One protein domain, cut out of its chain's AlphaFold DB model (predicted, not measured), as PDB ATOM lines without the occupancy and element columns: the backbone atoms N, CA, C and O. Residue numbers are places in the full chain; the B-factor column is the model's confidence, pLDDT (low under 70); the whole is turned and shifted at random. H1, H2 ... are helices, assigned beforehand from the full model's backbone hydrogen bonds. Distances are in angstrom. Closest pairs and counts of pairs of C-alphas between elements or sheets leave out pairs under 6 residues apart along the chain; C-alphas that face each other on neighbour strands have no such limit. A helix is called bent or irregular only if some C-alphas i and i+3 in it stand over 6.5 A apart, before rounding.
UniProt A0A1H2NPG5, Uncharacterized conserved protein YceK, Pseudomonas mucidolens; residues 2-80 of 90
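AT A GLANCE: This is residues 2 to 80 of the 90 residues of the protein "Uncharacterized conserved protein YceK" of Pseudomonas mucidolens (UniProt A0A1H2NPG5). A long helix, H1, sticks out as an arm with its residues 2 to 13, and its later part crosses H4 at a steep angle in a small body where H2 and H4 pack side by side, running opposite ways. The short H3 sits at one end of that pair, where the chain folds back from H2 to H4. The printed part has 79 residues with four named helices, H1 to H4 in chain order, and no named strand: all helix. It is only just loose, close to compact, with a radius of gyration of the C-alphas of 14.0 A and spans of 44 by 31 by 19 A.

HOW THE PARTS SIT: H1, residues 2 to 28, touches H4, residues 58 to 79, with its residues 15 to 22 alone, meeting residues 61 to 69 of H4; the closest C-alphas, of Gly 19 and Asp 65, are 5.9 A apart. They run the same way at a steep tilt of 54 degrees. H1 touches H2, residues 36 to 46, with its residues 22 to 26 alone, closest at the C-alphas of Ser 22 and Gly 37, 5.4 A. Their tilt of 67 degrees is only just steep, opposite ways. H2 and H4 touch at a shallow tilt of 19 degrees, opposite ways, closest at the C-alphas of Asp 41 and Ala 62, 4.7 A. H3, residues 48 to 53, and H2 only just touch, with 3 pairs of C-alphas within 8 A, and only at the corner; the C-alphas of Ala 44 and Thr 50 are closest, 6.4 A. H1 and H3 are apart. Every O i to N i+4 pair is within hydrogen-bond range in H2 and H3, 18 of 23 in H1 and 14 of 18 in H4.

IN THESE COORDINATES: H1 begins at C-alpha 2 (-11.678, -5.800, 74.562) and is 39.0 A long. H4, 28.4 A, has a kink of 46 degrees near residue 69, is irregular, with C-alphas 75 and 78 7.2 A apart, and ends at C-alpha 79 (-30.058, 28.934, 92.914). H2 is 15.2 A long and H3 8.6 A.

THE WHOLE: The C-alphas of Leu 2 and Pro 31, the two farthest apart, are 44.6 A apart. The printed part has no cut and no long link. Mean pLDDT of the printed part is 70.6; residues 2 to 32 and 77 to 80 are under 70.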
ATOM      1  N   LEU A   2     -11.332  -7.098  75.176       53.47
ATOM      2  CA  LEU A   2     -11.678  -5.800  74.562       53.47
ATOM      3  C   LEU A   2     -13.201  -5.528  74.476       53.47
ATOM      4  O   LEU A   2     -13.639  -4.416  74.746       53.47
ATOM      5  N   LYS A   3     -14.019  -6.559  74.199       51.97
ATOM      6  CA  LYS A   3     -15.495  -6.449  74.121       51.97
ATOM      7  C   LYS A   3     -16.156  -6.006  75.439       51.97
ATOM      8  O   LYS A   3     -17.093  -5.220  75.413       51.97
ATOM      9  N   MET A   4     -15.632  -6.457  76.583       49.34
ATOM     10  CA  MET A   4     -16.143  -6.081  77.912       49.34
ATOM     11  C   MET A   4     -15.885  -4.601  78.225       49.34
ATOM     12  O   MET A   4     -16.757  -3.930  78.759       49.34
ATOM     13  N   LYS A   5     -14.712  -4.078  77.836       58.50
ATOM     14  CA  LYS A   5     -14.344  -2.666  78.037       58.50
ATOM     15  C   LYS A   5     -15.176  -1.722  77.166       58.50
ATOM     16  O   LYS A   5     -15.557  -0.656  77.631       58.50
ATOM     17  N   LEU A   6     -15.488  -2.137  75.937       68.00
ATOM     18  CA  LEU A   6     -16.327  -1.363  75.023       68.00
ATOM     19  C   LEU A   6     -17.783  -1.288  75.509       68.00
ATOM     20  O   LEU A   6     -18.373  -0.216  75.481       68.00
ATOM     21  N   SER A   7     -18.333  -2.394  76.024       62.94
ATOM     22  CA  SER A   7     -19.674  -2.401  76.629       62.94
ATOM     23  C   SER A   7     -19.757  -1.482  77.847       62.94
ATOM     24  O   SER A   7     -20.721  -0.741  77.984       62.94
ATOM     25  N   LEU A   8     -18.734  -1.498  78.703       63.44
ATOM     26  CA  LEU A   8     -18.673  -0.657  79.900       63.44
ATOM     27  C   LEU A   8     -18.579   0.831  79.542       63.44
ATOM     28  O   LEU A   8     -19.257   1.645  80.155       63.44
ATOM     29  N   LEU A   9     -17.803   1.170  78.508       64.50
ATOM     30  CA  LEU A   9     -17.722   2.528  77.969       64.50
ATOM     31  C   LEU A   9     -19.051   2.998  77.381       64.50
ATOM     32  O   LEU A   9     -19.444   4.122  77.657       64.50
ATOM     33  N   ILE A  10     -19.755   2.153  76.625       69.62
ATOM     34  CA  ILE A  10     -21.068   2.493  76.055       69.62
ATOM     35  C   ILE A  10     -22.106   2.691  77.164       69.62
ATOM     36  O   ILE A  10     -22.860   3.653  77.106       69.62
ATOM     37  N   SER A  11     -22.117   1.847  78.200       61.47
ATOM     38  CA  SER A  11     -22.995   2.034  79.362       61.47
ATOM     39  C   SER A  11     -22.668   3.316  80.130       61.47
ATOM     40  O   SER A  11     -23.580   4.043  80.508       61.47
ATOM     41  N   PHE A  12     -21.384   3.641  80.300       59.62
ATOM     42  CA  PHE A  12     -20.964   4.885  80.948       59.62
ATOM     43  C   PHE A  12     -21.343   6.116  80.117       59.62
ATOM     44  O   PHE A  12     -21.816   7.102  80.668       59.62
ATOM     45  N   PHE A  13     -21.189   6.048  78.791       60.38
ATOM     46  CA  PHE A  13     -21.584   7.114  77.868       60.38
ATOM     47  C   PHE A  13     -23.105   7.283  77.814       60.38
ATOM     48  O   PHE A  13     -23.584   8.408  77.793       60.38
ATOM     49  N   ALA A  14     -23.867   6.188  77.844       59.34
ATOM     50  CA  ALA A  14     -25.325   6.226  77.900       59.34
ATOM     51  C   ALA A  14     -25.828   6.859  79.209       59.34
ATOM     52  O   ALA A  14     -26.721   7.692  79.149       59.34
ATOM     53  N   MET A  15     -25.202   6.545  80.353       56.28
ATOM     54  CA  MET A  15     -25.496   7.198  81.639       56.28
ATOM     55  C   MET A  15     -25.090   8.681  81.659       56.28
ATOM     56  O   MET A  15     -25.759   9.505  82.272       56.28
ATOM     57  N   TYR A  16     -23.995   9.048  80.986       55.56
ATOM     58  CA  TYR A  16     -23.563  10.449  80.889       55.56
ATOM     59  C   TYR A  16     -24.460  11.278  79.957       55.56
ATOM     60  O   TYR A  16     -24.662  12.471  80.176       55.56
ATOM     61  N   LEU A  17     -24.985  10.648  78.903       56.38
ATOM     62  CA  LEU A  17     -25.878  11.281  77.935       56.38
ATOM     63  C   LEU A  17     -27.328  11.357  78.429       56.38
ATOM     64  O   LEU A  17     -28.031  12.279  78.022       56.38
ATOM     65  N   SER A  18     -27.770  10.453  79.305       55.53
ATOM     66  CA  SER A  18     -29.118  10.495  79.884       55.53
ATOM     67  C   SER A  18     -29.269  11.667  80.873       55.53
ATOM     68  O   SER A  18     -30.187  12.474  80.739       55.53
ATOM     69  N   GLY A  19     -28.239  11.936  81.688       47.12
ATOM     70  CA  GLY A  19     -28.179  13.130  82.549       47.12
ATOM     71  C   GLY A  19     -28.108  14.484  81.816       47.12
ATOM     72  O   GLY A  19     -28.374  15.528  82.416       47.12
ATOM     73  N   CYS A  20     -27.784  14.512  80.513       56.50
ATOM     74  CA  CYS A  20     -27.860  15.748  79.718       56.50
ATOM     75  C   CYS A  20     -29.306  16.185  79.454       56.50
ATOM     76  O   CYS A  20     -29.536  17.380  79.266       56.50
ATOM     77  N   GLY A  21     -30.270  15.256  79.459       51.84
ATOM     78  CA  GLY A  21     -31.691  15.574  79.307       51.84
ATOM     79  C   GLY A  21     -32.146  16.549  80.388       51.84
ATOM     80  O   GLY A  21     -32.597  17.646  80.060       51.84
ATOM     81  N   SER A  22     -31.882  16.204  81.651       52.75
ATOM     82  CA  SER A  22     -32.197  17.008  82.837       52.75
ATOM     83  C   SER A  22     -31.542  18.396  82.795       52.75
ATOM     84  O   SER A  22     -32.180  19.403  83.115       52.75
ATOM     85  N   PHE A  23     -30.288  18.470  82.328       53.53
ATOM     86  CA  PHE A  23     -29.537  19.725  82.204       53.53
ATOM     87  C   PHE A  23     -30.108  20.646  81.116       53.53
ATOM     88  O   PHE A  23     -30.283  21.847  81.336       53.53
ATOM     89  N   VAL A  24     -30.443  20.092  79.946       53.41
ATOM     90  CA  VAL A  24     -31.032  20.863  78.844       53.41
ATOM     91  C   VAL A  24     -32.421  21.353  79.226       53.41
ATOM     92  O   VAL A  24     -32.704  22.527  78.995       53.41
ATOM     93  N   THR A  25     -33.270  20.537  79.859       53.78
ATOM     94  CA  THR A  25     -34.596  20.981  80.327       53.78
ATOM     95  C   THR A  25     -34.509  22.076  81.383       53.78
ATOM     96  O   THR A  25     -35.250  23.051  81.284       53.78
ATOM     97  N   GLY A  26     -33.562  21.988  82.324       52.66
ATOM     98  CA  GLY A  26     -33.344  23.030  83.334       52.66
ATOM     99  C   GLY A  26     -32.899  24.372  82.740       52.66
ATOM    100  O   GLY A  26     -33.327  25.419  83.210       52.66
ATOM    101  N   ILE A  27     -32.093  24.362  81.671       55.28
ATOM    102  CA  ILE A  27     -31.638  25.592  80.996       55.28
ATOM    103  C   ILE A  27     -32.694  26.158  80.035       55.28
ATOM    104  O   ILE A  27     -32.777  27.372  79.854       55.28
ATOM    105  N   SER A  28     -33.491  25.302  79.392       55.28
ATOM    106  CA  SER A  28     -34.398  25.714  78.311       55.28
ATOM    107  C   SER A  28     -35.829  26.047  78.748       55.28
ATOM    108  O   SER A  28     -36.523  26.714  77.985       55.28
ATOM    109  N   HIS A  29     -36.282  25.628  79.940       51.09
ATOM    110  CA  HIS A  29     -37.708  25.689  80.315       51.09
ATOM    111  C   HIS A  29     -38.088  26.645  81.464       51.09
ATOM    112  O   HIS A  29     -39.258  26.671  81.840       51.09
ATOM    113  N   GLY A  30     -37.183  27.479  81.990       56.56
ATOM    114  CA  GLY A  30     -37.560  28.553  82.924       56.56
ATOM    115  C   GLY A  30     -36.664  28.669  84.160       56.56
ATOM    116  O   GLY A  30     -35.504  28.269  84.094       56.56
ATOM    117  N   PRO A  31     -37.151  29.275  85.266       59.69
ATOM    118  CA  PRO A  31     -36.365  29.402  86.489       59.69
ATOM    119  C   PRO A  31     -35.992  28.022  87.036       59.69
ATOM    120  O   PRO A  31     -36.794  27.092  86.964       59.69
ATOM    121  N   THR A  32     -34.793  27.899  87.610       68.38
ATOM    122  CA  THR A  32     -34.369  26.702  88.343       68.38
ATOM    123  C   THR A  32     -35.347  26.458  89.485       68.38
ATOM    124  O   THR A  32     -35.414  27.246  90.426       68.38
ATOM    125  N   CYS A  33     -36.145  25.397  89.388       73.19
ATOM    126  CA  CYS A  33     -37.125  25.049  90.410       73.19
ATOM    127  C   CYS A  33     -36.596  23.949  91.333       73.19
ATOM    128  O   CYS A  33     -35.869  23.063  90.876       73.19
ATOM    129  N   PRO A  34     -36.964  23.957  92.628       76.88
ATOM    130  CA  PRO A  34     -36.564  22.893  93.539       76.88
ATOM    131  C   PRO A  34     -37.043  21.533  93.028       76.88
ATOM    132  O   PRO A  34     -38.240  21.339  92.807       76.88
ATOM    133  N   TYR A  35     -36.111  20.590  92.884       77.94
ATOM    134  CA  TYR A  35     -36.392  19.216  92.456       77.94
ATOM    135  C   TYR A  35     -37.054  19.092  91.069       77.94
ATOM    136  O   TYR A  35     -37.842  18.173  90.837       77.94
ATOM    137  N   GLN A  36     -36.787  20.028  90.154       78.38
ATOM    138  CA  GLN A  36     -37.396  20.037  88.823       78.38
ATOM    139  C   GLN A  36     -37.020  18.811  87.985       78.38
ATOM    140  O   GLN A  36     -37.900  18.222  87.357       78.38
ATOM    141  N   GLY A  37     -35.747  18.411  87.976       78.75
ATOM    142  CA  GLY A  37     -35.302  17.213  87.264       78.75
ATOM    143  C   GLY A  37     -35.969  15.957  87.822       78.75
ATOM    144  O   GLY A  37     -36.513  15.157  87.068       78.75
ATOM    145  N   VAL A  38     -36.028  15.830  89.150       84.06
ATOM    146  CA  VAL A  38     -36.701  14.699  89.811       84.06
ATOM    147  C   VAL A  38     -38.182  14.639  89.438       84.06
ATOM    148  O   VAL A  38     -38.709  13.558  89.188       84.06
ATOM    149  N   GLN A  39     -38.872  15.781  89.386       82.44
ATOM    150  CA  GLN A  39     -40.283  15.821  88.995       82.44
ATOM    151  C   GLN A  39     -40.495  15.387  87.542       82.44
ATOM    152  O   GLN A  39     -41.447  14.655  87.272       82.44
ATOM    153  N   LEU A  40     -39.610  15.789  86.627       80.00
ATOM    154  CA  LEU A  40     -39.657  15.377  85.222       80.00
ATOM    155  C   LEU A  40     -39.449  13.869  85.065       80.00
ATOM    156  O   LEU A  40     -40.213  13.222  84.348       80.00
ATOM    157  N   ASP A  41     -38.481  13.297  85.778       82.88
ATOM    158  CA  ASP A  41     -38.216  11.857  85.733       82.88
ATOM    159  C   ASP A  41     -39.374  11.055  86.334       82.88
ATOM    160  O   ASP A  41     -39.819  10.057  85.765       82.88
ATOM    161  N   VAL A  42     -39.937  11.519  87.455       85.25
ATOM    162  CA  VAL A  42     -41.131  10.908  88.051       85.25
ATOM    163  C   VAL A  42     -42.318  10.994  87.095       85.25
ATOM    164  O   VAL A  42     -43.016   9.997  86.916       85.25
ATOM    165  N   TYR A  43     -42.544  12.138  86.447       83.44
ATOM    166  CA  TYR A  43     -43.605  12.288  85.452       83.44
ATOM    167  C   TYR A  43     -43.400  11.328  84.272       83.44
ATOM    168  O   TYR A  43     -44.305  10.566  83.939       83.44
ATOM    169  N   ALA A  44     -42.194  11.266  83.704       81.00
ATOM    170  CA  ALA A  44     -41.865  10.351  82.613       81.00
ATOM    171  C   ALA A  44     -42.039   8.868  82.999       81.00
ATOM    172  O   ALA A  44     -42.387   8.044  82.151       81.00
ATOM    173  N   ALA A  45     -41.837   8.527  84.276       84.38
ATOM    174  CA  ALA A  45     -42.020   7.177  84.801       84.38
ATOM    175  C   ALA A  45     -43.470   6.833  85.192       84.38
ATOM    176  O   ALA A  45     -43.799   5.650  85.291       84.38
ATOM    177  N   THR A  46     -44.332   7.825  85.441       84.56
ATOM    178  CA  THR A  46     -45.678   7.610  86.013       84.56
ATOM    179  C   THR A  46     -46.829   8.037  85.104       84.56
ATOM    180  O   THR A  46     -47.938   7.525  85.264       84.56
ATOM    181  N   ASP A  47     -46.595   8.909  84.121       85.56
ATOM    182  CA  ASP A  47     -47.633   9.335  83.188       85.56
ATOM    183  C   ASP A  47     -47.943   8.246  82.150       85.56
ATOM    184  O   ASP A  47     -47.148   7.904  81.272       85.56
ATOM    185  N   TRP A  48     -49.167   7.726  82.217       83.38
ATOM    186  CA  TRP A  48     -49.642   6.657  81.346       83.38
ATOM    187  C   TRP A  48     -49.742   7.075  79.872       83.38
ATOM    188  O   TRP A  48     -49.651   6.220  78.987       83.38
ATOM    189  N   ALA A  49     -49.943   8.366  79.581       85.31
ATOM    190  CA  ALA A  49     -49.957   8.866  78.209       85.31
ATOM    191  C   ALA A  49     -48.545   8.850  77.603       85.31
ATOM    192  O   ALA A  49     -48.359   8.311  76.509       85.31
ATOM    193  N   THR A  50     -47.556   9.341  78.349       77.62
ATOM    194  CA  THR A  50     -46.130   9.330  77.989       77.62
ATOM    195  C   THR A  50     -45.574   7.911  77.877       77.62
ATOM    196  O   THR A  50     -44.879   7.579  76.915       77.62
ATOM    197  N   LEU A  51     -45.936   7.016  78.796       81.25
ATOM    198  CA  LEU A  51     -45.543   5.609  78.711       81.25
ATOM    199  C   LEU A  51     -46.131   4.932  77.467       81.25
ATOM    200  O   LEU A  51     -45.439   4.170  76.796       81.25
ATOM    201  N   LYS A  52     -47.383   5.234  77.107       84.19
ATOM    202  CA  LYS A  52     -47.997   4.691  75.888       84.19
ATOM    203  C   LYS A  52     -47.386   5.255  74.611       84.19
ATOM    204  O   LYS A  52     -47.142   4.482  73.690       84.19
ATOM    205  N   SER A  53     -47.125   6.561  74.538       81.75
ATOM    206  CA  SER A  53     -46.547   7.181  73.336       81.75
ATOM    207  C   SER A  53     -45.119   6.706  73.059       81.75
ATOM    208  O   SER A  53     -44.705   6.628  71.904       81.75
ATOM    209  N   THR A  54     -44.385   6.335  74.109       79.69
ATOM    210  CA  THR A  54     -43.000   5.856  74.031       79.69
ATOM    211  C   THR A  54     -42.879   4.329  74.059       79.69
ATOM    212  O   THR A  54     -41.763   3.812  74.102       79.69
ATOM    213  N   TYR A  55     -43.998   3.589  74.050       82.50
ATOM    214  CA  TYR A  55     -44.034   2.128  74.239       82.50
ATOM    215  C   TYR A  55     -43.275   1.654  75.496       82.50
ATOM    216  O   TYR A  55     -42.685   0.575  75.514       82.50
ATOM    217  N   GLY A  56     -43.248   2.479  76.545       74.88
ATOM    218  CA  GLY A  56     -42.520   2.228  77.787       74.88
ATOM    219  C   GLY A  56     -41.001   2.390  77.682       74.88
ATOM    220  O   GLY A  56     -40.310   2.196  78.676       74.88
ATOM    221  N   GLY A  57     -40.463   2.777  76.519       76.38
ATOM    222  CA  GLY A  57     -39.021   2.937  76.311       76.38
ATOM    223  C   GLY A  57     -38.390   4.041  77.165       76.38
ATOM    224  O   GLY A  57     -37.201   3.971  77.465       76.38
ATOM    225  N   ILE A  58     -39.184   5.022  77.604       78.94
ATOM    226  CA  ILE A  58     -38.717   6.114  78.468       78.94
ATOM    227  C   ILE A  58     -38.591   5.709  79.943       78.94
ATOM    228  O   ILE A  58     -37.810   6.308  80.673       78.94
ATOM    229  N   LEU A  59     -39.298   4.660  80.376       81.81
ATOM    230  CA  LEU A  59     -39.315   4.211  81.769       81.81
ATOM    231  C   LEU A  59     -37.922   3.836  82.315       81.81
ATOM    232  O   LEU A  59     -37.558   4.340  83.376       81.81
ATOM    233  N   PRO A  60     -37.110   2.992  81.644       75.81
ATOM    234  CA  PRO A  60     -35.772   2.675  82.142       75.81
ATOM    235  C   PRO A  60     -34.838   3.890  82.156       75.81
ATOM    236  O   PRO A  60     -33.968   3.956  83.018       75.81
ATOM    237  N   LEU A  61     -35.024   4.849  81.242       77.94
ATOM    238  CA  LEU A  61     -34.238   6.086  81.213       77.94
ATOM    239  C   LEU A  61     -34.592   6.975  82.408       77.94
ATOM    240  O   LEU A  61     -33.710   7.323  83.181       77.94
ATOM    241  N   ALA A  62     -35.885   7.204  82.642       79.94
ATOM    242  CA  ALA A  62     -36.376   7.976  83.778       79.94
ATOM    243  C   ALA A  62     -35.929   7.391  85.131       79.94
ATOM    244  O   ALA A  62     -35.543   8.127  86.033       79.94
ATOM    245  N   ILE A  63     -35.924   6.060  85.279       81.31
ATOM    246  CA  ILE A  63     -35.450   5.399  86.509       81.31
ATOM    247  C   ILE A  63     -33.943   5.608  86.720       81.31
ATOM    248  O   ILE A  63     -33.506   5.781  87.859       81.31
ATOM    249  N   ILE A  64     -33.147   5.562  85.648       82.69
ATOM    250  CA  ILE A  64     -31.696   5.777  85.720       82.69
ATOM    251  C   ILE A  64     -31.382   7.246  85.999       82.69
ATOM    252  O   ILE A  64     -30.470   7.511  86.779       82.69
ATOM    253  N   ASP A  65     -32.132   8.172  85.408       77.56
ATOM    254  CA  ASP A  65     -31.888   9.611  85.512       77.56
ATOM    255  C   ASP A  65     -32.332  10.196  86.852       77.56
ATOM    256  O   ASP A  65     -31.669  11.095  87.362       77.56
ATOM    257  N   LEU A  66     -33.333   9.605  87.512       81.88
ATOM    258  CA  LEU A  66     -33.855  10.065  88.802       81.88
ATOM    259  C   LEU A  66     -32.776  10.341  89.878       81.88
ATOM    260  O   LEU A  66     -32.797  11.424  90.469       81.88
ATOM    261  N   PRO A  67     -31.807   9.443  90.166       80.69
ATOM    262  CA  PRO A  67     -30.725   9.747  91.107       80.69
ATOM    263  C   PRO A  67     -29.782  10.859  90.619       80.69
ATOM    264  O   PRO A  67     -29.281  11.624  91.445       80.69
ATOM    265  N   PHE A  68     -29.537  10.986  89.312       81.94
ATOM    266  CA  PHE A  68     -28.701  12.062  88.765       81.94
ATOM    267  C   PHE A  68     -29.407  13.410  88.848       81.94
ATOM    268  O   PHE A  68     -28.807  14.385  89.304       81.94
ATOM    269  N   SER A  69     -30.687  13.448  88.490       79.19
ATOM    270  CA  SER A  69     -31.550  14.607  88.653       79.19
ATOM    271  C   SER A  69     -31.646  15.020  90.117       79.19
ATOM    272  O   SER A  69     -31.509  16.200  90.411       79.19
ATOM    273  N   PHE A  70     -31.746  14.077  91.062       82.75
ATOM    274  CA  PHE A  70     -31.718  14.393  92.494       82.75
ATOM    275  C   PHE A  70     -30.411  15.072  92.920       82.75
ATOM    276  O   PHE A  70     -30.435  16.080  93.630       82.75
ATOM    277  N   VAL A  71     -29.263  14.547  92.481       81.50
ATOM    278  CA  VAL A  71     -27.950  15.143  92.769       81.50
ATOM    279  C   VAL A  71     -27.849  16.545  92.162       81.50
ATOM    280  O   VAL A  71     -27.454  17.487  92.848       81.50
ATOM    281  N   PHE A  72     -28.241  16.703  90.901       77.12
ATOM    282  CA  PHE A  72     -28.190  17.978  90.193       77.12
ATOM    283  C   PHE A  72     -29.125  19.033  90.803       77.12
ATOM    284  O   PHE A  72     -28.707  20.164  91.060       77.12
ATOM    285  N   ASP A  73     -30.362  18.650  91.107       75.88
ATOM    286  CA  ASP A  73     -31.348  19.508  91.762       75.88
ATOM    287  C   ASP A  73     -30.871  19.923  93.160       75.88
ATOM    288  O   ASP A  73     -31.048  21.069  93.566       75.88
ATOM    289  N   THR A  74     -30.188  19.028  93.881       79.88
ATOM    290  CA  THR A  74     -29.595  19.350  95.188       79.88
ATOM    291  C   THR A  74     -28.483  20.395  95.058       79.88
ATOM    292  O   THR A  74     -28.436  21.335  95.848       79.88
ATOM    293  N   PHE A  75     -27.615  20.294  94.045       78.25
ATOM    294  CA  PHE A  75     -26.561  21.290  93.797       78.25
ATOM    295  C   PHE A  75     -27.087  22.637  93.294       78.25
ATOM    296  O   PHE A  75     -26.420  23.661  93.443       78.25
ATOM    297  N   THR A  76     -28.261  22.646  92.673       72.38
ATOM    298  CA  THR A  76     -28.877  23.859  92.127       72.38
ATOM    299  C   THR A  76     -29.920  24.468  93.063       72.38
ATOM    300  O   THR A  76     -30.418  25.554  92.776       72.38
ATOM    301  N   LEU A  77     -30.174  23.846  94.221       69.94
ATOM    302  CA  LEU A  77     -31.178  24.265  95.200       69.94
ATOM    303  C   LEU A  77     -30.945  25.687  95.735       69.94
ATOM    304  O   LEU A  77     -31.895  26.449  95.879       69.94
ATOM    305  N   GLU A  78     -29.690  26.083  95.973       67.06
ATOM    306  CA  GLU A  78     -29.348  27.453  96.402       67.06
ATOM    307  C   GLU A  78     -29.651  28.512  95.332       67.06
ATOM    308  O   GLU A  78     -29.810  29.691  95.640       67.06
ATOM    309  N   LYS A  79     -29.725  28.091  94.067       65.94
ATOM    310  CA  LYS A  79     -30.058  28.934  92.914       65.94
ATOM    311  C   LYS A  79     -31.524  28.796  92.516       65.94
ATOM    312  O   LYS A  79     -31.922  29.339  91.487       65.94
ATOM    313  N   ALA A  80     -32.307  28.025  93.266       66.19
ATOM    314  CA  ALA A  80     -33.684  27.779  92.912       66.19
ATOM    315  C   ALA A  80     -34.556  28.979  93.299       66.19
ATOM    316  O   ALA A  80     -34.555  29.420  94.451       66.19
TER     317      ALA A  80